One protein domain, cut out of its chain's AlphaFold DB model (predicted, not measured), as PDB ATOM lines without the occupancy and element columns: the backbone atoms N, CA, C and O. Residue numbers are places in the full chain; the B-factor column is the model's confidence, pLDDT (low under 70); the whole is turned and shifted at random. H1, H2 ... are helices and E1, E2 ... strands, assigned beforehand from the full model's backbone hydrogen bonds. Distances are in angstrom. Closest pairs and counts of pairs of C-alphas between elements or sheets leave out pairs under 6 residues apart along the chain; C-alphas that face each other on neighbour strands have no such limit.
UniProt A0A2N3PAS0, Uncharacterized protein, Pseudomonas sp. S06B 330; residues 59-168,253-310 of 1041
ATOM      1  N   GLN A  59     150.034 202.077 154.058       82.88
ATOM      2  CA  GLN A  59     150.446 200.706 153.723       82.88
ATOM      3  C   GLN A  59     150.679 199.856 154.984       82.88
ATOM      4  O   GLN A  59     150.243 198.706 155.016       82.88
ATOM      5  N   GLN A  60     151.296 200.418 156.030       87.62
ATOM      6  CA  GLN A  60     151.476 199.750 157.327       87.62
ATOM      7  C   GLN A  60     150.118 199.383 157.960       87.62
ATOM      8  O   GLN A  60     149.958 198.257 158.434       87.62
ATOM      9  N   VAL A  61     149.111 200.273 157.908       90.44
ATOM     10  CA  VAL A  61     147.733 199.973 158.356       90.44
ATOM     11  C   VAL A  61     147.130 198.817 157.567       90.44
ATOM     12  O   VAL A  61     146.723 197.829 158.175       90.44
ATOM     13  N   LYS A  62     147.090 198.922 156.231       89.25
ATOM     14  CA  LYS A  62     146.490 197.897 155.359       89.25
ATOM     15  C   LYS A  62     147.097 196.521 155.638       89.25
ATOM     16  O   LYS A  62     146.365 195.568 155.886       89.25
ATOM     17  N   ARG A  63     148.430 196.444 155.726       87.38
ATOM     18  CA  ARG A  63     149.154 195.208 156.060       87.38
ATOM     19  C   ARG A  63     148.865 194.707 157.472       87.38
ATOM     20  O   ARG A  63     148.644 193.518 157.644       87.38
ATOM     21  N   SER A  64     148.780 195.583 158.473       91.75
ATOM     22  CA  SER A  64     148.428 195.172 159.844       91.75
ATOM     23  C   SER A  64     147.016 194.575 159.942       91.75
ATOM     24  O   SER A  64     146.779 193.683 160.755       91.75
ATOM     25  N   LEU A  65     146.075 195.048 159.117       91.56
ATOM     26  CA  LEU A  65     144.725 194.487 159.013       91.56
ATOM     27  C   LEU A  65     144.718 193.161 158.235       91.56
ATOM     28  O   LEU A  65     144.078 192.205 158.678       91.56
ATOM     29  N   ASP A  66     145.471 193.079 157.131       88.44
ATOM     30  CA  ASP A  66     145.672 191.840 156.371       88.44
ATOM     31  C   ASP A  66     146.249 190.728 157.255       88.44
ATOM     32  O   ASP A  66     145.706 189.627 157.285       88.44
ATOM     33  N   GLU A  67     147.317 190.996 158.006       86.44
ATOM     34  CA  GLU A  67     147.989 190.002 158.853       86.44
ATOM     35  C   GLU A  67     147.062 189.422 159.924       86.44
ATOM     36  O   GLU A  67     146.973 188.209 160.105       86.44
ATOM     37  N   ILE A  68     146.268 190.268 160.584       88.62
ATOM     38  CA  ILE A  68     145.314 189.830 161.613       88.62
ATOM     39  C   ILE A  68     144.157 189.016 161.015       88.62
ATOM     40  O   ILE A  68     143.607 188.138 161.684       88.62
ATOM     41  N   ARG A  69     143.816 189.249 159.741       86.44
ATOM     42  CA  ARG A  69     142.875 188.425 158.970       86.44
ATOM     43  C   ARG A  69     143.489 187.085 158.545       86.44
ATOM     44  O   ARG A  69     142.796 186.078 158.646       86.44
ATOM     45  N   HIS A  70     144.766 187.036 158.158       82.12
ATOM     46  CA  HIS A  70     145.476 185.778 157.873       82.12
ATOM     47  C   HIS A  70     145.695 184.928 159.138       82.12
ATOM     48  O   HIS A  70     145.595 183.704 159.077       82.12
ATOM     49  N   LEU A  71     145.910 185.561 160.296       80.25
ATOM     50  CA  LEU A  71     145.972 184.906 161.610       80.25
ATOM     51  C   LEU A  71     144.614 184.334 162.061       80.25
ATOM     52  O   LEU A  71     144.577 183.324 162.768       80.25
ATOM     53  N   TYR A  72     143.496 184.962 161.672       80.69
ATOM     54  CA  TYR A  72     142.142 184.582 162.098       80.69
ATOM     55  C   TYR A  72     141.112 184.534 160.947       80.69
ATOM     56  O   TYR A  72     140.075 185.202 161.025       80.69
ATOM     57  N   PRO A  73     141.312 183.693 159.912       76.81
ATOM     58  CA  PRO A  73     140.482 183.697 158.700       76.81
ATOM     59  C   PRO A  73     139.023 183.293 158.957       76.81
ATOM     60  O   PRO A  73     138.121 183.709 158.240       76.81
ATOM     61  N   ALA A  74     138.761 182.524 160.019       80.94
ATOM     62  CA  ALA A  74     137.412 182.116 160.420       80.94
ATOM     63  C   ALA A  74     136.648 183.175 161.251       80.94
ATOM     64  O   ALA A  74     135.548 182.898 161.737       80.94
ATOM     65  N   LYS A  75     137.218 184.366 161.498       85.69
ATOM     66  CA  LYS A  75     136.662 185.330 162.459       85.69
ATOM     67  C   LYS A  75     135.838 186.434 161.789       85.69
ATOM     68  O   LYS A  75     136.370 187.440 161.345       85.69
ATOM     69  N   SER A  76     134.512 186.333 161.880       87.75
ATOM     70  CA  SER A  76     133.548 187.318 161.347       87.75
ATOM     71  C   SER A  76     133.557 188.711 162.009       87.75
ATOM     72  O   SER A  76     132.766 189.583 161.647       87.75
ATOM     73  N   THR A  77     134.416 188.977 162.998       90.56
ATOM     74  CA  THR A  77     134.603 190.329 163.550       90.56
ATOM     75  C   THR A  77     136.021 190.533 164.076       90.56
ATOM     76  O   THR A  77     136.388 189.934 165.091       90.56
ATOM     77  N   ILE A  78     136.769 191.450 163.458       91.75
ATOM     78  CA  ILE A  78     138.069 191.926 163.952       91.75
ATOM     79  C   ILE A  78     137.855 193.204 164.774       91.75
ATOM     80  O   ILE A  78     137.147 194.127 164.359       91.75
ATOM     81  N   ARG A  79     138.455 193.254 165.968       92.75
ATOM     82  CA  ARG A  79     138.442 194.414 166.871       92.75
ATOM     83  C   ARG A  79     139.818 195.066 166.889       92.75
ATOM     84  O   ARG A  79     140.765 194.485 167.418       92.75
ATOM     85  N   VAL A  80     139.898 196.281 166.365       93.69
ATOM     86  CA  VAL A  80     141.112 197.102 166.338       93.69
ATOM     87  C   VAL A  80     140.978 198.213 167.371       93.69
ATOM     88  O   VAL A  80     139.897 198.776 167.537       93.69
ATOM     89  N   SER A  81     142.061 198.574 168.052       91.88
ATOM     90  CA  SER A  81     142.138 199.838 168.793       91.88
ATOM     91  C   SER A  81     143.276 200.714 168.306       91.88
ATOM     92  O   SER A  81     144.395 200.226 168.174       91.88
ATOM     93  N   LEU A  82     142.999 202.000 168.117       91.06
ATOM     94  CA  LEU A  82     143.989 202.995 167.707       91.06
ATOM     95  C   LEU A  82     144.458 203.768 168.940       91.06
ATOM     96  O   LEU A  82     143.633 204.182 169.759       91.06
ATOM     97  N   HIS A  83     145.771 203.936 169.086       86.94
ATOM     98  CA  HIS A  83     146.410 204.697 170.164       86.94
ATOM     99  C   HIS A  83     147.450 205.637 169.561       86.94
ATOM    100  O   HIS A  83     148.074 205.290 168.564       86.94
ATOM    101  N   SER A  84     147.672 206.787 170.190       84.50
ATOM    102  CA  SER A  84     148.791 207.681 169.886       84.50
ATOM    103  C   SER A  84     149.222 208.376 171.175       84.50
ATOM    104  O   SER A  84     148.361 208.719 171.990       84.50
ATOM    105  N   ASP A  85     150.527 208.577 171.358       76.25
ATOM    106  CA  ASP A  85     151.074 209.404 172.445       76.25
ATOM    107  C   ASP A  85     151.232 210.881 172.036       76.25
ATOM    108  O   ASP A  85     151.362 211.758 172.890       76.25
ATOM    109  N   LEU A  86     151.275 211.152 170.726       71.00
ATOM    110  CA  LEU A  86     151.575 212.453 170.126       71.00
ATOM    111  C   LEU A  86     150.587 212.743 168.993       71.00
ATOM    112  O   LEU A  86     150.234 211.833 168.242       71.00
ATOM    113  N   SER A  87     150.200 214.008 168.833       65.00
ATOM    114  CA  SER A  87     149.506 214.469 167.633       65.00
ATOM    115  C   SER A  87     150.520 214.813 166.536       65.00
ATOM    116  O   SER A  87     151.572 215.401 166.792       65.00
ATOM    117  N   GLY A  88     150.224 214.412 165.301       65.12
ATOM    118  CA  GLY A  88     151.138 214.513 164.162       65.12
ATOM    119  C   GLY A  88     150.467 214.088 162.857       65.12
ATOM    120  O   GLY A  88     149.324 213.626 162.858       65.12
ATOM    121  N   HIS A  89     151.155 214.271 161.725       67.31
ATOM    122  CA  HIS A  89     150.629 213.817 160.438       67.31
ATOM    123  C   HIS A  89     150.671 212.286 160.346       67.31
ATOM    124  O   HIS A  89     151.720 211.669 160.533       67.31
ATOM    125  N   SER A  90     149.533 211.679 160.007       72.81
ATOM    126  CA  SER A  90     149.422 210.241 159.782       72.81
ATOM    127  C   SER A  90     148.336 209.927 158.758       72.81
ATOM    128  O   SER A  90     147.219 210.440 158.837       72.81
ATOM    129  N   SER A  91     148.646 209.019 157.831       80.44
ATOM    130  CA  SER A  91     147.682 208.423 156.897       80.44
ATOM    131  C   SER A  91     146.971 207.191 157.482       80.44
ATOM    132  O   SER A  91     146.337 206.431 156.751       80.44
ATOM    133  N   CYS A  92     147.007 206.999 158.808       87.06
ATOM    134  CA  CYS A  92     146.347 205.890 159.500       87.06
ATOM    135  C   CYS A  92     144.835 205.812 159.201       87.06
ATOM    136  O   CYS A  92     144.317 204.751 158.847       87.06
ATOM    137  N   ASN A  93     144.130 206.951 159.240       89.44
ATOM    138  CA  ASN A  93     142.702 207.024 158.892       89.44
ATOM    139  C   ASN A  93     142.435 206.644 157.424       89.44
ATOM    140  O   ASN A  93     141.469 205.941 157.133       89.44
ATOM    141  N   GLU A  94     143.300 207.087 156.511       87.44
ATOM    142  CA  GLU A  94     143.204 206.806 155.074       87.44
ATOM    143  C   GLU A  94     143.485 205.331 154.771       87.44
ATOM    144  O   GLU A  94     142.874 204.756 153.876       87.44
ATOM    145  N   GLY A  95     144.374 204.697 155.541       88.94
ATOM    146  CA  GLY A  95     144.616 203.261 155.465       88.94
ATOM    147  C   GLY A  95     143.440 202.417 155.936       88.94
ATOM    148  O   GLY A  95     143.225 201.346 155.376       88.94
ATOM    149  N   ILE A  96     142.643 202.897 156.895       92.62
ATOM    150  CA  ILE A  96     141.404 202.213 157.288       92.62
ATOM    151  C   ILE A  96     140.311 202.415 156.225       92.62
ATOM    152  O   ILE A  96     139.664 201.432 155.874       92.62
ATOM    153  N   ASP A  97     140.132 203.630 155.679       91.00
ATOM    154  CA  ASP A  97     139.186 203.878 154.568       91.00
ATOM    155  C   ASP A  97     139.529 202.996 153.356       91.00
ATOM    156  O   ASP A  97     138.706 202.192 152.928       91.00
ATOM    157  N   GLU A  98     140.772 203.050 152.865       89.19
ATOM    158  CA  GLU A  98     141.211 202.281 151.694       89.19
ATOM    159  C   GLU A  98     141.148 200.765 151.913       89.19
ATOM    160  O   GLU A  98     140.652 200.049 151.044       89.19
ATOM    161  N   TRP A  99     141.566 200.257 153.082       91.06
ATOM    162  CA  TRP A  99     141.441 198.826 153.372       91.06
ATOM    163  C   TRP A  99     139.980 198.365 153.367       91.06
ATOM    164  O   TRP A  99     139.678 197.290 152.851       91.06
ATOM    165  N   CYS A 100     139.067 199.175 153.913       89.69
ATOM    166  CA  CYS A 100     137.644 198.854 153.906       89.69
ATOM    167  C   CYS A 100     137.058 198.877 152.493       89.69
ATOM    168  O   CYS A 100     136.194 198.063 152.211       89.69
ATOM    169  N   LEU A 101     137.524 199.749 151.598       86.25
ATOM    170  CA  LEU A 101     137.032 199.814 150.216       86.25
ATOM    171  C   LEU A 101     137.521 198.651 149.350       86.25
ATOM    172  O   LEU A 101     136.807 198.201 148.463       86.25
ATOM    173  N   GLU A 102     138.729 198.152 149.612       86.94
ATOM    174  CA  GLU A 102     139.291 197.001 148.897       86.94
ATOM    175  C   GLU A 102     138.732 195.651 149.384       86.94
ATOM    176  O   GLU A 102     138.874 194.648 148.687       86.94
ATOM    177  N   ASN A 103     138.127 195.595 150.580       86.81
ATOM    178  CA  ASN A 103     137.781 194.332 151.247       86.81
ATOM    179  C   ASN A 103     136.332 194.220 151.756       86.81
ATOM    180  O   ASN A 103     135.882 193.100 151.991       86.81
ATOM    181  N   LEU A 104     135.611 195.327 151.953       86.94
ATOM    182  CA  LEU A 104     134.270 195.375 152.550       86.94
ATOM    183  C   LEU A 104     133.283 196.137 151.651       86.94
ATOM    184  O   LEU A 104     133.663 197.010 150.877       86.94
ATOM    185  N   GLY A 105     131.989 195.871 151.825       81.06
ATOM    186  CA  GLY A 105     130.918 196.561 151.096       81.06
ATOM    187  C   GLY A 105     130.398 195.836 149.845       81.06
ATOM    188  O   GLY A 105     130.783 194.700 149.578       81.06
ATOM    189  N   PRO A 106     129.448 196.456 149.115       69.19
ATOM    190  CA  PRO A 106     128.613 195.773 148.120       69.19
ATOM    191  C   PRO A 106     129.242 195.641 146.725       69.19
ATOM    192  O   PRO A 106     128.722 194.890 145.907       69.19
ATOM    193  N   GLU A 107     130.327 196.365 146.436       73.50
ATOM    194  CA  GLU A 107     131.045 196.299 145.148       73.50
ATOM    195  C   GLU A 107     132.235 195.316 145.184       73.50
ATOM    196  O   GLU A 107     132.909 195.111 144.175       73.50
ATOM    197  N   VAL A 108     132.486 194.684 146.339       75.31
ATOM    198  CA  VAL A 108     133.539 193.678 146.539       75.31
ATOM    199  C   VAL A 108     132.999 192.280 146.223       75.31
ATOM    200  O   VAL A 108     131.913 191.916 146.672       75.31
ATOM    201  N   ASP A 109     133.791 191.496 145.483       70.81
ATOM    202  CA  ASP A 109     133.499 190.126 145.025       70.81
ATOM    203  C   ASP A 109     132.841 189.235 146.102       70.81
ATOM    204  O   ASP A 109     133.310 189.169 147.242       70.81
ATOM    205  N   GLU A 110     131.787 188.501 145.721       65.69
ATOM    206  CA  GLU A 110     131.096 187.511 146.565       65.69
ATOM    207  C   GLU A 110     132.008 186.355 147.009       65.69
ATOM    208  O   GLU A 110     131.729 185.696 148.010       65.69
ATOM    209  N   TRP A 111     133.136 186.151 146.323       68.12
ATOM    210  CA  TRP A 111     134.162 185.169 146.682       68.12
ATOM    211  C   TRP A 111     135.378 185.782 147.395       68.12
ATOM    212  O   TRP A 111     136.332 185.069 147.717       68.12
ATOM    213  N   SER A 112     135.349 187.085 147.704       70.44
ATOM    214  CA  SER A 112     136.387 187.740 148.503       70.44
ATOM    215  C   SER A 112     136.447 187.138 149.914       70.44
ATOM    216  O   SER A 112     135.447 187.183 150.636       70.44
ATOM    217  N   PRO A 113     137.616 186.680 150.411       63.31
ATOM    218  CA  PRO A 113     137.756 186.149 151.772       63.31
ATOM    219  C   PRO A 113     137.728 187.244 152.866       63.31
ATOM    220  O   PRO A 113     138.400 187.136 153.892       63.31
ATOM    221  N   ALA A 114     137.040 188.358 152.614       67.00
ATOM    222  CA  ALA A 114     136.622 189.363 153.591       67.00
ATOM    223  C   ALA A 114     135.108 189.645 153.536       67.00
ATOM    224  O   ALA A 114     134.596 190.304 154.442       67.00
ATOM    225  N   GLN A 115     134.365 189.140 152.542       65.19
ATOM    226  CA  GLN A 115     132.925 189.384 152.471       65.19
ATOM    227  C   GLN A 115     132.222 188.775 153.699       65.19
ATOM    228  O   GLN A 115     132.356 187.591 154.002       65.19
ATOM    229  N   GLY A 116     131.504 189.614 154.454       71.50
ATOM    230  CA  GLY A 116     130.867 189.240 155.725       71.50
ATOM    231  C   GLY A 116     131.717 189.475 156.985       71.50
ATOM    232  O   GLY A 116     131.226 189.268 158.098       71.50
ATOM    233  N   LEU A 117     132.958 189.953 156.857       87.19
ATOM    234  CA  LEU A 117     133.765 190.426 157.982       87.19
ATOM    235  C   LEU A 117     133.226 191.763 158.520       87.19
ATOM    236  O   LEU A 117     132.962 192.687 157.764       87.19
ATOM    237  N   THR A 118     133.105 191.900 159.842       90.81
ATOM    238  CA  THR A 118     132.827 193.192 160.500       90.81
ATOM    239  C   THR A 118     134.106 193.783 161.101       90.81
ATOM    240  O   THR A 118     134.743 193.144 161.940       90.81
ATOM    241  N   LEU A 119     134.447 195.028 160.766       92.38
ATOM    242  CA  LEU A 119     135.572 195.748 161.371       92.38
ATOM    243  C   LEU A 119     135.077 196.676 162.490       92.38
ATOM    244  O   LEU A 119     134.209 197.521 162.272       92.38
ATOM    245  N   ARG A 120     135.615 196.545 163.709       93.12
ATOM    246  CA  ARG A 120     135.280 197.439 164.835       93.12
ATOM    247  C   ARG A 120     136.506 198.217 165.292       93.12
ATOM    248  O   ARG A 120     137.418 197.625 165.864       93.12
ATOM    249  N   ILE A 121     136.489 199.529 165.077       93.19
ATOM    250  CA  ILE A 121     137.549 200.461 165.467       93.19
ATOM    251  C   ILE A 121     137.204 201.094 166.819       93.19
ATOM    252  O   ILE A 121     136.198 201.786 166.948       93.19
ATOM    253  N   ILE A 122     138.043 200.866 167.829       91.56
ATOM    254  CA  ILE A 122     137.970 201.503 169.150       91.56
ATOM    255  C   ILE A 122     139.067 202.564 169.208       91.56
ATOM    256  O   ILE A 122     140.215 202.274 169.553       91.56
ATOM    257  N   ASP A 123     138.729 203.792 168.836       90.94
ATOM    258  CA  ASP A 123     139.698 204.874 168.720       90.94
ATOM    259  C   ASP A 123     139.892 205.584 170.065       90.94
ATOM    260  O   ASP A 123     138.954 206.155 170.641       90.94
ATOM    261  N   LYS A 124     141.118 205.506 170.590       86.88
ATOM    262  CA  LYS A 124     141.525 206.109 171.864       86.88
ATOM    263  C   LYS A 124     142.339 207.395 171.678       86.88
ATOM    264  O   LYS A 124     142.588 208.066 172.682       86.88
ATOM    265  N   ARG A 125     142.696 207.754 170.438       86.75
ATOM    266  CA  ARG A 125     143.418 208.988 170.083       86.75
ATOM    267  C   ARG A 125     142.612 210.255 170.440       86.75
ATOM    268  O   ARG A 125     141.396 210.159 170.673       86.75
ATOM    269  N   PRO A 126     143.253 211.439 170.509       85.00
ATOM    270  CA  PRO A 126     142.585 212.744 170.541       85.00
ATOM    271  C   PRO A 126     141.460 212.881 169.499       85.00
ATOM    272  O   PRO A 126     141.506 212.263 168.441       85.00
ATOM    273  N   LEU A 127     140.411 213.654 169.811       83.62
ATOM    274  CA  LEU A 127     139.194 213.740 168.976       83.62
ATOM    275  C   LEU A 127     139.433 214.424 167.619       83.62
ATOM    276  O   LEU A 127     138.684 214.200 166.674       83.62
ATOM    277  N   ASP A 128     140.474 215.240 167.548       80.75
ATOM    278  CA  ASP A 128     141.003 215.942 166.384       80.75
ATOM    279  C   ASP A 128     141.795 215.031 165.424       80.75
ATOM    280  O   ASP A 128     141.845 215.316 164.227       80.75
ATOM    281  N   GLU A 129     142.318 213.896 165.904       80.50
ATOM    282  CA  GLU A 129     142.927 212.839 165.076       80.50
ATOM    283  C   GLU A 129     141.889 211.854 164.502       80.50
ATOM    284  O   GLU A 129     142.202 211.081 163.591       80.50
ATOM    285  N   GLN A 130     140.651 211.848 165.011       88.81
ATOM    286  CA  GLN A 130     139.613 210.905 164.574       88.81
ATOM    287  C   GLN A 130     138.903 211.396 163.294       88.81
ATOM    288  O   GLN A 130     138.764 212.605 163.082       88.81
ATOM    289  N   PRO A 131     138.399 210.498 162.422       88.75
ATOM    290  CA  PRO A 131     137.709 210.915 161.207       88.75
ATOM    291  C   PRO A 131     136.439 211.720 161.518       88.75
ATOM    292  O   PRO A 131     135.630 211.354 162.373       88.75
ATOM    293  N   LYS A 132     136.231 212.818 160.781       88.56
ATOM    294  CA  LYS A 132     135.058 213.694 160.946       88.56
ATOM    295  C   LYS A 132     133.753 212.904 160.710       88.56
ATOM    296  O   LYS A 132     133.735 212.056 159.817       88.56
ATOM    297  N   PRO A 133     132.630 213.220 161.390       87.62
ATOM    298  CA  PRO A 133     131.385 212.444 161.281       87.62
ATOM    299  C   PRO A 133     130.865 212.217 159.852       87.62
ATOM    300  O   PRO A 133     130.338 211.149 159.561       87.62
ATOM    301  N   ALA A 134     131.057 213.176 158.938       88.25
ATOM    302  CA  ALA A 134     130.693 213.022 157.525       88.25
ATOM    303  C   ALA A 134     131.554 211.977 156.780       88.25
ATOM    304  O   ALA A 134     131.047 211.266 155.917       88.25
ATOM    305  N   VAL A 135     132.838 211.850 157.141       88.69
ATOM    306  CA  VAL A 135     133.740 210.814 156.608       88.69
ATOM    307  C   VAL A 135     133.328 209.447 157.150       88.69
ATOM    308  O   VAL A 135     133.188 208.509 156.374       88.69
ATOM    309  N   LEU A 136     133.038 209.347 158.454       89.81
ATOM    310  CA  LEU A 136     132.538 208.110 159.065       89.81
ATOM    311  C   LEU A 136     131.209 207.650 158.453       89.81
ATOM    312  O   LEU A 136     131.041 206.456 158.223       89.81
ATOM    313  N   ALA A 137     130.283 208.568 158.158       88.62
ATOM    314  CA  ALA A 137     129.028 208.238 157.483       88.62
ATOM    315  C   ALA A 137     129.278 207.657 156.078       88.62
ATOM    316  O   ALA A 137     128.812 206.557 155.789       88.62
ATOM    317  N   SER A 138     130.088 208.341 155.263       90.81
ATOM    318  CA  SER A 138     130.474 207.897 153.913       90.81
ATOM    319  C   SER A 138     131.174 206.529 153.919       90.81
ATOM    320  O   SER A 138     130.786 205.626 153.183       90.81
ATOM    321  N   LEU A 139     132.154 206.322 154.803       89.69
ATOM    322  CA  LEU A 139     132.843 205.037 154.978       89.69
ATOM    323  C   LEU A 139     131.888 203.931 155.474       89.69
ATOM    324  O   LEU A 139     131.969 202.791 155.014       89.69
ATOM    325  N   THR A 140     130.930 204.245 156.350       89.69
ATOM    326  CA  THR A 140     129.915 203.272 156.804       89.69
ATOM    327  C   THR A 140     128.965 202.863 155.675       89.69
ATOM    328  O   THR A 140     128.594 201.694 155.593       89.69
ATOM    329  N   GLU A 141     128.599 203.787 154.785       88.94
ATOM    330  CA  GLU A 141     127.789 203.509 153.594       88.94
ATOM    331  C   GLU A 141     128.572 202.674 152.565       88.94
ATOM    332  O   GLU A 141     128.138 201.580 152.203       88.94
ATOM    333  N   ARG A 142     129.774 203.127 152.179       89.00
ATOM    334  CA  ARG A 142     130.647 202.473 151.182       89.00
ATOM    335  C   ARG A 142     131.042 201.048 151.586       89.00
ATOM    336  O   ARG A 142     131.022 200.153 150.753       89.00
ATOM    337  N   SER A 143     131.312 200.809 152.873       86.44
ATOM    338  CA  SER A 143     131.603 199.469 153.419       86.44
ATOM    339  C   SER A 143     130.355 198.613 153.706       86.44
ATOM    340  O   SER A 143     130.447 197.598 154.395       86.44
ATOM    341  N   GLY A 144     129.162 198.996 153.234       86.12
ATOM    342  CA  GLY A 144     127.939 198.200 153.414       86.12
ATOM    343  C   GLY A 144     127.550 197.987 154.883       86.12
ATOM    344  O   GLY A 144     127.027 196.935 155.246       86.12
ATOM    345  N   THR A 145     127.825 198.966 155.750       88.12
ATOM    346  CA  THR A 145     127.659 198.929 157.221       88.12
ATOM    347  C   THR A 145     128.545 197.921 157.974       88.12
ATOM    348  O   THR A 145     128.325 197.659 159.163       88.12
ATOM    349  N   GLN A 146     129.578 197.375 157.320       89.00
ATOM    350  CA  GLN A 146     130.486 196.381 157.909       89.00
ATOM    351  C   GLN A 146     131.543 197.000 158.846       89.00
ATOM    352  O   GLN A 146     132.084 196.291 159.699       89.00
ATOM    353  N   ILE A 147     131.803 198.312 158.774       91.38
ATOM    354  CA  ILE A 147     132.622 199.038 159.762       91.38
ATOM    355  C   ILE A 147     131.777 199.624 160.909       91.38
ATOM    356  O   ILE A 147     130.640 200.054 160.718       91.38
ATOM    357  N   ARG A 148     132.346 199.690 162.120       90.88
ATOM    358  CA  ARG A 148     131.820 200.473 163.255       90.88
ATOM    359  C   ARG A 148     132.950 201.197 163.983       90.88
ATOM    360  O   ARG A 148     133.934 200.558 164.355       90.88
ATOM    361  N   TRP A 149     132.790 202.498 164.221       92.00
ATOM    362  CA  TRP A 149     133.781 203.352 164.886       92.00
ATOM    363  C   TRP A 149     133.294 203.792 166.272       92.00
ATOM    364  O   TRP A 149     132.139 204.185 166.426       92.00
ATOM    365  N   TYR A 150     134.170 203.729 167.276       90.00
ATOM    366  CA  TYR A 150     133.854 204.016 168.676       90.00
ATOM    367  C   TYR A 150     134.909 204.945 169.296       90.00
ATOM    368  O   TYR A 150     136.023 204.513 169.594       90.00
ATOM    369  N   SER A 151     134.550 206.207 169.534       85.00
ATOM    370  CA  SER A 151     135.409 207.196 170.200       85.00
ATOM    371  C   SER A 151     135.428 206.972 171.718       85.00
ATOM    372  O   SER A 151     134.501 207.384 172.408       85.00
ATOM    373  N   LYS A 152     136.499 206.348 172.232       68.88
ATOM    374  CA  LYS A 152     136.732 205.977 173.650       68.88
ATOM    375  C   LYS A 152     135.654 205.052 174.260       68.88
ATOM    376  O   LYS A 152     134.543 205.454 174.579       68.88
ATOM    377  N   SER A 153     136.019 203.790 174.491       56.12
ATOM    378  CA  SER A 153     135.124 202.750 175.030       56.12
ATOM    379  C   SER A 153     134.657 203.020 176.470       56.12
ATOM    380  O   SER A 153     135.474 203.012 177.391       56.12
ATOM    381  N   THR A 154     133.343 203.159 176.667       48.56
ATOM    382  CA  THR A 154     132.675 203.261 177.981       48.56
ATOM    383  C   THR A 154     132.140 201.929 178.523       48.56
ATOM    384  O   THR A 154     131.736 201.870 179.682       48.56
ATOM    385  N   GLU A 155     132.148 200.857 177.726       48.38
ATOM    386  CA  GLU A 155     131.649 199.534 178.122       48.38
ATOM    387  C   GLU A 155     132.779 198.537 178.416       48.38
ATOM    388  O   GLU A 155     133.818 198.520 177.753       48.38
ATOM    389  N   GLY A 156     132.547 197.658 179.398       54.41
ATOM    390  CA  GLY A 156     133.402 196.499 179.651       54.41
ATOM    391  C   GLY A 156     133.315 195.529 178.474       54.41
ATOM    392  O   GLY A 156     132.235 195.037 178.146       54.41
ATOM    393  N   HIS A 157     134.438 195.282 177.804       54.56
ATOM    394  CA  HIS A 157     134.460 194.589 176.520       54.56
ATOM    395  C   HIS A 157     135.496 193.469 176.466       54.56
ATOM    396  O   HIS A 157     136.545 193.521 177.104       54.56
ATOM    397  N   ALA A 158     135.171 192.454 175.665       60.75
ATOM    398  CA  ALA A 158     136.051 191.331 175.388       60.75
ATOM    399  C   ALA A 158     137.335 191.770 174.667       60.75
ATOM    400  O   ALA A 158     137.355 192.770 173.948       60.75
ATOM    401  N   GLU A 159     138.364 190.942 174.826       75.31
ATOM    402  CA  GLU A 159     139.698 191.053 174.233       75.31
ATOM    403  C   GLU A 159     139.696 191.580 172.782       75.31
ATOM    404  O   GLU A 159     138.872 191.183 171.939       75.31
ATOM    405  N   ARG A 160     140.619 192.509 172.508       87.75
ATOM    406  CA  ARG A 160     140.837 193.128 171.194       87.75
ATOM    407  C   ARG A 160     141.840 192.298 170.388       87.75
ATOM    408  O   ARG A 160     142.741 191.688 170.957       87.75
ATOM    409  N   ASP A 161     141.718 192.298 169.068       90.69
ATOM    410  CA  ASP A 161     142.623 191.533 168.205       90.69
ATOM    411  C   ASP A 161     143.913 192.312 167.960       90.69
ATOM    412  O   ASP A 161     144.995 191.857 168.319       90.69
ATOM    413  N   LEU A 162     143.768 193.527 167.429       93.19
ATOM    414  CA  LEU A 162     144.870 194.392 167.033       93.19
ATOM    415  C   LEU A 162     144.867 195.688 167.843       93.19
ATOM    416  O   LEU A 162     143.826 196.317 168.047       93.19
ATOM    417  N   SER A 163     146.051 196.136 168.234       93.12
ATOM    418  CA  SER A 163     146.320 197.543 168.495       93.12
ATOM    419  C   SER A 163     147.150 198.114 167.352       93.12
ATOM    420  O   SER A 163     148.090 197.463 166.912       93.12
ATOM    421  N   ILE A 164     146.845 199.323 166.896       92.81
ATOM    422  CA  ILE A 164     147.765 200.112 166.070       92.81
ATOM    423  C   ILE A 164     148.260 201.254 166.953       92.81
ATOM    424  O   ILE A 164     147.445 201.979 167.536       92.81
ATOM    425  N   VAL A 165     149.580 201.369 167.098       89.88
ATOM    426  CA  VAL A 165     150.223 202.524 167.729       89.88
ATOM    427  C   VAL A 165     150.598 203.483 166.607       89.88
ATOM    428  O   VAL A 165     151.506 203.199 165.832       89.88
ATOM    429  N   ASP A 166     149.843 204.575 166.502       85.69
ATOM    430  CA  ASP A 166     149.928 205.538 165.406       85.69
ATOM    431  C   ASP A 166     151.237 206.334 165.501       85.69
ATOM    432  O   ASP A 166     152.158 206.099 164.722       85.69
ATOM    433  N   HIS A 167     151.380 207.158 166.546       84.19
ATOM    434  CA  HIS A 167     152.659 207.738 166.956       84.19
ATOM    435  C   HIS A 167     153.039 207.203 168.344       84.19
ATOM    436  O   HIS A 167     152.311 207.393 169.323       84.19
ATOM    437  N   LEU A 168     154.198 206.549 168.437       82.94
ATOM    438  CA  LEU A 168     154.825 206.187 169.709       82.94
ATOM    439  C   LEU A 168     155.715 207.346 170.169       82.94
ATOM    440  O   LEU A 168     156.568 207.796 169.404       82.94
ATOM    441  N   GLN A 253     156.240 202.036 177.822       80.06
ATOM    442  CA  GLN A 253     155.021 201.990 178.639       80.06
ATOM    443  C   GLN A 253     153.755 201.980 177.772       80.06
ATOM    444  O   GLN A 253     152.842 201.202 178.051       80.06
ATOM    445  N   THR A 254     153.718 202.759 176.686       77.06
ATOM    446  CA  THR A 254     152.592 202.765 175.737       77.06
ATOM    447  C   THR A 254     152.489 201.443 174.982       77.06
ATOM    448  O   THR A 254     151.388 200.908 174.833       77.06
ATOM    449  N   LEU A 255     153.620 200.828 174.614       79.12
ATOM    450  CA  LEU A 255     153.633 199.457 174.094       79.12
ATOM    451  C   LEU A 255     153.010 198.474 175.101       79.12
ATOM    452  O   LEU A 255     152.029 197.799 174.778       79.12
ATOM    453  N   ASN A 256     153.499 198.458 176.343       79.88
ATOM    454  CA  ASN A 256     152.981 197.590 177.406       79.88
ATOM    455  C   ASN A 256     151.476 197.808 177.683       79.88
ATOM    456  O   ASN A 256     150.759 196.848 177.980       79.88
ATOM    457  N   ALA A 257     150.990 199.051 177.570       78.56
ATOM    458  CA  ALA A 257     149.583 199.416 177.731       78.56
ATOM    459  C   ALA A 257     148.712 199.026 176.522       78.56
ATOM    460  O   ALA A 257     147.564 198.611 176.705       78.56
ATOM    461  N   SER A 258     149.246 199.110 175.298       82.00
ATOM    462  CA  SER A 258     148.559 198.656 174.082       82.00
ATOM    463  C   SER A 258     148.238 197.158 174.184       82.00
ATOM    464  O   SER A 258     147.058 196.791 174.179       82.00
ATOM    465  N   LEU A 259     149.266 196.348 174.475       81.94
ATOM    466  CA  LEU A 259     149.240 194.893 174.684       81.94
ATOM    467  C   LEU A 259     148.629 194.452 176.027       81.94
ATOM    468  O   LEU A 259     148.820 193.309 176.449       81.94
ATOM    469  N   LYS A 260     147.939 195.329 176.767       79.44
ATOM    470  CA  LYS A 260     147.299 194.938 178.035       79.44
ATOM    471  C   LYS A 260     146.017 194.132 177.812       79.44
ATOM    472  O   LYS A 260     145.820 193.116 178.469       79.44
ATOM    473  N   ASP A 261     145.189 194.579 176.867       77.56
ATOM    474  CA  ASP A 261     143.921 193.935 176.498       77.56
ATOM    475  C   ASP A 261     143.747 193.849 174.958       77.56
ATOM    476  O   ASP A 261     142.627 193.888 174.436       77.56
ATOM    477  N   THR A 262     144.869 193.746 174.227       84.62
ATOM    478  CA  THR A 262     144.938 193.282 172.824       84.62
ATOM    479  C   THR A 262     145.834 192.052 172.712       84.62
ATOM    480  O   THR A 262     146.755 191.886 173.512       84.62
ATOM    481  N   ARG A 263     145.590 191.214 171.699       85.38
ATOM    482  CA  ARG A 263     146.457 190.071 171.367       85.38
ATOM    483  C   ARG A 263     147.745 190.515 170.678       85.38
ATOM    484  O   ARG A 263     148.825 190.075 171.061       85.38
ATOM    485  N   TYR A 264     147.608 191.419 169.710       90.50
ATOM    486  CA  TYR A 264     148.702 191.965 168.913       90.50
ATOM    487  C   TYR A 264     148.773 193.490 169.027       90.50
ATOM    488  O   TYR A 264     147.776 194.153 169.337       90.50
ATOM    489  N   SER A 265     149.942 194.057 168.744       91.69
ATOM    490  CA  SER A 265     150.169 195.496 168.608       91.69
ATOM    491  C   SER A 265     151.141 195.761 167.461       91.69
ATOM    492  O   SER A 265     152.218 195.172 167.423       91.69
ATOM    493  N   ALA A 266     150.745 196.609 166.514       92.44
ATOM    494  CA  ALA A 266     151.540 196.983 165.351       92.44
ATOM    495  C   ALA A 266     152.218 198.347 165.572       92.44
ATOM    496  O   ALA A 266     151.572 199.296 166.028       92.44
ATOM    497  N   ILE A 267     153.523 198.424 165.276       89.62
ATOM    498  CA  ILE A 267     154.395 199.562 165.614       89.62
ATOM    499  C   ILE A 267     155.381 199.840 164.472       89.62
ATOM    500  O   ILE A 267     156.053 198.928 163.990       89.62
ATOM    501  N   SER A 268     155.510 201.100 164.054       87.31
ATOM    502  CA  SER A 268     156.440 201.503 162.989       87.31
ATOM    503  C   SER A 268     157.907 201.324 163.409       87.31
ATOM    504  O   SER A 268     158.324 201.824 164.457       87.31
ATOM    505  N   SER A 269     158.731 200.682 162.570       85.56
ATOM    506  CA  SER A 269     160.163 200.461 162.859       85.56
ATOM    507  C   SER A 269     161.031 201.725 162.738       85.56
ATOM    508  O   SER A 269     162.246 201.673 162.937       85.56
ATOM    509  N   ALA A 270     160.411 202.878 162.467       80.25
ATOM    510  CA  ALA A 270     161.021 204.193 162.649       80.25
ATOM    511  C   ALA A 270     161.196 204.566 164.139       80.25
ATOM    512  O   ALA A 270     162.143 205.271 164.475       80.25
ATOM    513  N   ALA A 271     160.304 204.093 165.023       78.06
ATOM    514  CA  ALA A 271     160.277 204.466 166.442       78.06
ATOM    515  C   ALA A 271     160.888 203.411 167.385       78.06
ATOM    516  O   ALA A 271     161.250 203.736 168.510       78.06
ATOM    517  N   VAL A 272     160.998 202.154 166.948       82.75
ATOM    518  CA  VAL A 272     161.510 201.015 167.738       82.75
ATOM    519  C   VAL A 272     162.472 200.163 166.912       82.75
ATOM    520  O   VAL A 272     162.587 200.342 165.698       82.75
ATOM    521  N   ASP A 273     163.159 199.223 167.553       82.81
ATOM    522  CA  ASP A 273     163.933 198.165 166.895       82.81
ATOM    523  C   ASP A 273     163.720 196.825 167.620       82.81
ATOM    524  O   ASP A 273     163.149 196.815 168.713       82.81
ATOM    525  N   SER A 274     164.157 195.698 167.047       81.00
ATOM    526  CA  SER A 274     163.896 194.359 167.615       81.00
ATOM    527  C   SER A 274     164.393 194.228 169.058       81.00
ATOM    528  O   SER A 274     163.716 193.653 169.912       81.00
ATOM    529  N   THR A 275     165.530 194.858 169.368       77.06
ATOM    530  CA  THR A 275     166.140 194.835 170.702       77.06
ATOM    531  C   THR A 275     165.279 195.498 171.785       77.06
ATOM    532  O   THR A 275     165.492 195.242 172.967       77.06
ATOM    533  N   CYS A 276     164.272 196.302 171.416       77.25
ATOM    534  CA  CYS A 276     163.295 196.876 172.348       77.25
ATOM    535  C   CYS A 276     162.292 195.847 172.906       77.25
ATOM    536  O   CYS A 276     161.623 196.134 173.899       77.25
ATOM    537  N   PHE A 277     162.163 194.671 172.282       78.44
ATOM    538  CA  PHE A 277     161.176 193.648 172.650       78.44
ATOM    539  C   PHE A 277     161.711 192.603 173.644       78.44
ATOM    540  O   PHE A 277     160.933 191.841 174.224       78.44
ATOM    541  N   HIS A 278     163.024 192.585 173.890       72.44
ATOM    542  CA  HIS A 278     163.668 191.637 174.797       72.44
ATOM    543  C   HIS A 278     163.679 192.166 176.239       72.44
ATOM    544  O   HIS A 278     164.351 193.146 176.561       72.44
ATOM    545  N   SER A 279     162.954 191.494 177.135       61.72
ATOM    546  CA  SER A 279     162.922 191.784 178.576       61.72
ATOM    547  C   SER A 279     163.196 190.502 179.369       61.72
ATOM    548  O   SER A 279     162.501 189.517 179.133       61.72
ATOM    549  N   PRO A 280     164.168 190.471 180.305       51.22
ATOM    550  CA  PRO A 280     164.475 189.259 181.067       51.22
ATOM    551  C   PRO A 280     163.291 188.770 181.923       51.22
ATOM    552  O   PRO A 280     162.820 189.490 182.804       51.22
ATOM    553  N   GLY A 281     162.849 187.528 181.694       52.75
ATOM    554  CA  GLY A 281     161.777 186.854 182.443       52.75
ATOM    555  C   GLY A 281     160.492 186.631 181.634       52.75
ATOM    556  O   GLY A 281     160.457 186.839 180.424       52.75
ATOM    557  N   ASN A 282     159.411 186.228 182.314       50.69
ATOM    558  CA  ASN A 282     158.145 185.743 181.723       50.69
ATOM    559  C   ASN A 282     157.304 186.806 180.961       50.69
ATOM    560  O   ASN A 282     156.105 186.624 180.777       50.69
ATOM    561  N   ASN A 283     157.906 187.923 180.546       60.25
ATOM    562  CA  ASN A 283     157.280 189.006 179.775       60.25
ATOM    563  C   ASN A 283     157.987 189.256 178.424       60.25
ATOM    564  O   ASN A 283     157.786 190.310 177.823       60.25
ATOM    565  N   ALA A 284     158.824 188.326 177.952       69.50
ATOM    566  CA  ALA A 284     159.425 188.404 176.623       69.50
ATOM    567  C   ALA A 284     158.345 188.455 175.525       69.50
ATOM    568  O   ALA A 284     157.388 187.674 175.533       69.50
ATOM    569  N   TYR A 285     158.501 189.379 174.580       83.75
ATOM    570  CA  TYR A 285     157.571 189.541 173.467       83.75
ATOM    571  C   TYR A 285     157.970 188.669 172.270       83.75
ATOM    572  O   TYR A 285     159.148 188.553 171.925       83.75
ATOM    573  N   LEU A 286     156.967 188.089 171.613       87.06
ATOM    574  CA  LEU A 286     157.097 187.511 170.277       87.06
ATOM    575  C   LEU A 286     156.805 188.608 169.250       87.06
ATOM    576  O   LEU A 286     155.921 189.439 169.479       87.06
ATOM    577  N   TRP A 287     157.527 188.627 168.133       89.12
ATOM    578  CA  TRP A 287     157.322 189.616 167.079       89.12
ATOM    579  C   TRP A 287     157.606 189.036 165.695       89.12
ATOM    580  O   TRP A 287     158.562 188.289 165.512       89.12
ATOM    581  N   ASP A 288     156.801 189.462 164.726       89.75
ATOM    582  CA  ASP A 288     157.064 189.306 163.296       89.75
ATOM    583  C   ASP A 288     157.395 190.704 162.725       89.75
ATOM    584  O   ASP A 288     156.928 191.723 163.250       89.75
ATOM    585  N   PHE A 289     158.212 190.785 161.670       90.06
ATOM    586  CA  PHE A 289     158.604 192.053 161.035       90.06
ATOM    587  C   PHE A 289     158.247 192.069 159.550       90.06
ATOM    588  O   PHE A 289     158.635 191.173 158.807       90.06
ATOM    589  N   GLU A 290     157.549 193.121 159.125       87.12
ATOM    590  CA  GLU A 290     157.107 193.331 157.746       87.12
ATOM    591  C   GLU A 290     157.918 194.456 157.086       87.12
ATOM    592  O   GLU A 290     157.911 195.611 157.537       87.12
ATOM    593  N   LEU A 291     158.618 194.117 155.999       83.88
ATOM    594  CA  LEU A 291     159.465 195.033 155.228       83.88
ATOM    595  C   LEU A 291     158.659 195.949 154.282       83.88
ATOM    596  O   LEU A 291     157.626 195.543 153.743       83.88
ATOM    597  N   PRO A 292     159.154 197.170 153.992       77.81
ATOM    598  CA  PRO A 292     158.597 198.003 152.934       77.81
ATOM    599  C   PRO A 292     158.905 197.406 151.547       77.81
ATOM    600  O   PRO A 292     160.014 196.922 151.280       77.81
ATOM    601  N   ARG A 293     157.903 197.455 150.664       74.81
ATOM    602  CA  ARG A 293     157.948 196.999 149.259       74.81
ATOM    603  C   ARG A 293     158.752 197.955 148.369       74.81
ATOM    604  O   ARG A 293     159.079 199.054 148.804       74.81
ATOM    605  N   TYR A 294     159.034 197.562 147.123       70.44
ATOM    606  CA  TYR A 294     159.825 198.383 146.186       70.44
ATOM    607  C   TYR A 294     159.068 199.562 145.557       70.44
ATOM    608  O   TYR A 294     159.698 200.440 144.972       70.44
ATOM    609  N   ALA A 295     157.741 199.628 145.714       59.91
ATOM    610  CA  ALA A 295     156.921 200.780 145.328       59.91
ATOM    611  C   ALA A 295     156.317 201.512 146.555       59.91
ATOM    612  O   ALA A 295     155.094 201.499 146.751       59.91
ATOM    613  N   PRO A 296     157.146 202.140 147.413       54.09
ATOM    614  CA  PRO A 296     156.675 203.096 148.401       54.09
ATOM    615  C   PRO A 296     156.316 204.418 147.705       54.09
ATOM    616  O   PRO A 296     157.108 204.945 146.928       54.09
ATOM    617  N   GLY A 297     155.147 204.987 148.012       55.12
ATOM    618  CA  GLY A 297     154.921 206.422 147.788       55.12
ATOM    619  C   GLY A 297     155.654 207.263 148.843       55.12
ATOM    620  O   GLY A 297     156.427 206.723 149.647       55.12
ATOM    621  N   ALA A 298     155.343 208.559 148.911       49.53
ATOM    622  CA  ALA A 298     155.845 209.484 149.927       49.53
ATOM    623  C   ALA A 298     155.915 208.841 151.320       49.53
ATOM    624  O   ALA A 298     154.912 208.460 151.924       49.53
ATOM    625  N   GLY A 299     157.130 208.719 151.852       52.03
ATOM    626  CA  GLY A 299     157.313 208.385 153.255       52.03
ATOM    627  C   GLY A 299     157.023 206.940 153.681       52.03
ATOM    628  O   GLY A 299     156.973 206.688 154.889       52.03
ATOM    629  N   HIS A 300     156.872 205.993 152.753       63.56
ATOM    630  CA  HIS A 300     156.684 204.565 153.055       63.56
ATOM    631  C   HIS A 300     158.017 203.788 153.236       63.56
ATOM    632  O   HIS A 300     158.079 202.584 153.008       63.56
ATOM    633  N   SER A 301     159.095 204.455 153.674       64.12
ATOM    634  CA  SER A 301     160.450 203.881 153.817       64.12
ATOM    635  C   SER A 301     160.698 203.061 155.096       64.12
ATOM    636  O   SER A 301     161.782 202.509 155.271       64.12
ATOM    637  N   SER A 302     159.719 202.962 156.001       76.56
ATOM    638  CA  SER A 302     159.811 202.186 157.246       76.56
ATOM    639  C   SER A 302     158.854 200.994 157.247       76.56
ATOM    640  O   SER A 302     157.652 201.171 157.037       76.56
ATOM    641  N   GLY A 303     159.370 199.805 157.568       86.69
ATOM    642  CA  GLY A 303     158.558 198.623 157.880       86.69
ATOM    643  C   GLY A 303     157.806 198.748 159.211       86.69
ATOM    644  O   GLY A 303     157.789 199.811 159.839       86.69
ATOM    645  N   PHE A 304     157.183 197.666 159.669       89.06
ATOM    646  CA  PHE A 304     156.544 197.622 160.989       89.06
ATOM    647  C   PHE A 304     156.739 196.271 161.677       89.06
ATOM    648  O   PHE A 304     156.899 195.242 161.024       89.06
ATOM    649  N   TYR A 305     156.722 196.290 163.007       90.50
ATOM    650  CA  TYR A 305     156.692 195.089 163.832       90.50
ATOM    651  C   TYR A 305     155.254 194.790 164.244       90.50
ATOM    652  O   TYR A 305     154.554 195.693 164.713       90.50
ATOM    653  N   LEU A 306     154.839 193.531 164.120       91.38
ATOM    654  CA  LEU A 306     153.637 193.002 164.754       91.38
ATOM    655  C   LEU A 306     154.075 192.252 166.013       91.38
ATOM    656  O   LEU A 306     154.768 191.247 165.921       91.38
ATOM    657  N   VAL A 307     153.706 192.757 167.189       90.00
ATOM    658  CA  VAL A 307     154.199 192.285 168.493       90.00
ATOM    659  C   VAL A 307     153.068 191.616 169.272       90.00
ATOM    660  O   VAL A 307     151.949 192.127 169.274       90.00
ATOM    661  N   ALA A 308     153.343 190.514 169.970       88.25
ATOM    662  CA  ALA A 308     152.393 189.815 170.837       88.25
ATOM    663  C   ALA A 308     153.049 189.279 172.119       88.25
ATOM    664  O   ALA A 308     154.266 189.104 172.211       88.25
ATOM    665  N   LYS A 309     152.221 188.969 173.120       83.94
ATOM    666  CA  LYS A 309     152.644 188.232 174.322       83.94
ATOM    667  C   LYS A 309     152.582 186.727 174.075       83.94
ATOM    668  O   LYS A 309     151.698 186.252 173.363       83.94
ATOM    669  N   GLN A 310     153.476 185.978 174.720       83.44
ATOM    670  CA  GLN A 310     153.384 184.518 174.774       83.44
ATOM    671  C   GLN A 310     152.022 184.103 175.362       83.44
ATOM    672  O   GLN A 310     151.579 184.655 176.372       83.44
TER     673      GLN A 310
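AT A GLANCE: This is residues 59 to 168 and 253 to 310 of the 1041 residues of an uncharacterized protein of Pseudomonas sp. S06B 330 (UniProt A0A2N3PAS0). A strongly twisted sheet of seven strands curls round helix H1, with H2 on the same face and H3 next to H2 near the edge strand E3. The short H4 is on the opposite face, over E4 and E5, and the short H5 only grazes the sheet near E6. The printed part has 168 residues, with five named helices and seven named strands in the order H1 E1 H2 E2 H3 E3 E4 H4 E5 H5 E6 E7. The mixed sheet runs E3 E2 E1 E4 E5 E7 E6, and the class is mixed, helices and strands. The whole is compact, with a radius of gyration of the C-alphas of 15.8 A and spans of 49 by 43 by 34 A.

HOW THE PARTS SIT: Parallel neighbours follow from edge strand E3, residues 147 to 151, through E2, 118 to 123, E1, 77 to 83, and E4, 160 to 165, to E5, 262 to 268. Within hydrogen-bond range are N 148 and O 119 at 2.9 A, N 80 and O 120 at 2.9 A, N 81 and O 162 at 2.9 A, and N 266 and O 163 at 2.8 A. E7, residues 304 to 309, is antiparallel to E5, with N 265 and O 307 2.8 A apart, and makes a hairpin with edge strand E6, 285 to 290, where N 308 and O 286 are 2.8 A apart. H1, residues 59 to 71, is on the sheet; the C-alphas of Ser 64 and Ala 266, its closest to E5, are 6.6 A apart. H1 touches H2, residues 92 to 103, at a steep tilt of 51 degrees, the same way; the closest C-alphas, of Val 61 and Gly 95, are 5.4 A apart. H2 lies over E2 at a height over the sheet of 10.0 A, along the strands at 4 degrees to E2 on the local plane. With residues 97 to 101 alone H2 only just touches H3, residues 133 to 142, with 3 pairs of C-alphas within 8 A, the closest those of Asp 97 and Leu 139, 6.5 A. E1, H2, E2 and E2, H3, E3 are strand-helix-strand units, parallel neighbour strands with a helix between, both with right-handed crossovers. H5, residues 274 to 277, only grazes the sheet; E5, H5, E6 is a split unit, with E7 between its strands, also right-handed. H4, residues 253 to 258, on the opposite face from H1, only just stands up from the sheet, rising 41 degrees. Every O i to N i+4 pair is within hydrogen-bond range in H1, H2, H3 and H4; H5 is too short for one.

IN THESE COORDINATES: H1 begins at C-alpha 59, (150.446, 200.706, 153.723), and is 18.2 A long; H2 measures 16.6 A. E1 measures 19.7 A and E5 17.2 A. E7 measures 16.8 A and ends at C-alpha 309, (152.644, 188.232, 174.322).

THE WHOLE: The C-alphas farthest apart, of Glu 107 and Pro 280, are 49.6 A apart. Residues 169 to 252 are not printed; C-alphas 168 and 253 are 9.9 A apart across the cut. The links H2 to E2 and E6 to E7 are long. The mean pLDDT of the printed part is 81.1, with 29 residues under 70, among them 152 to 158 and 295 to 301.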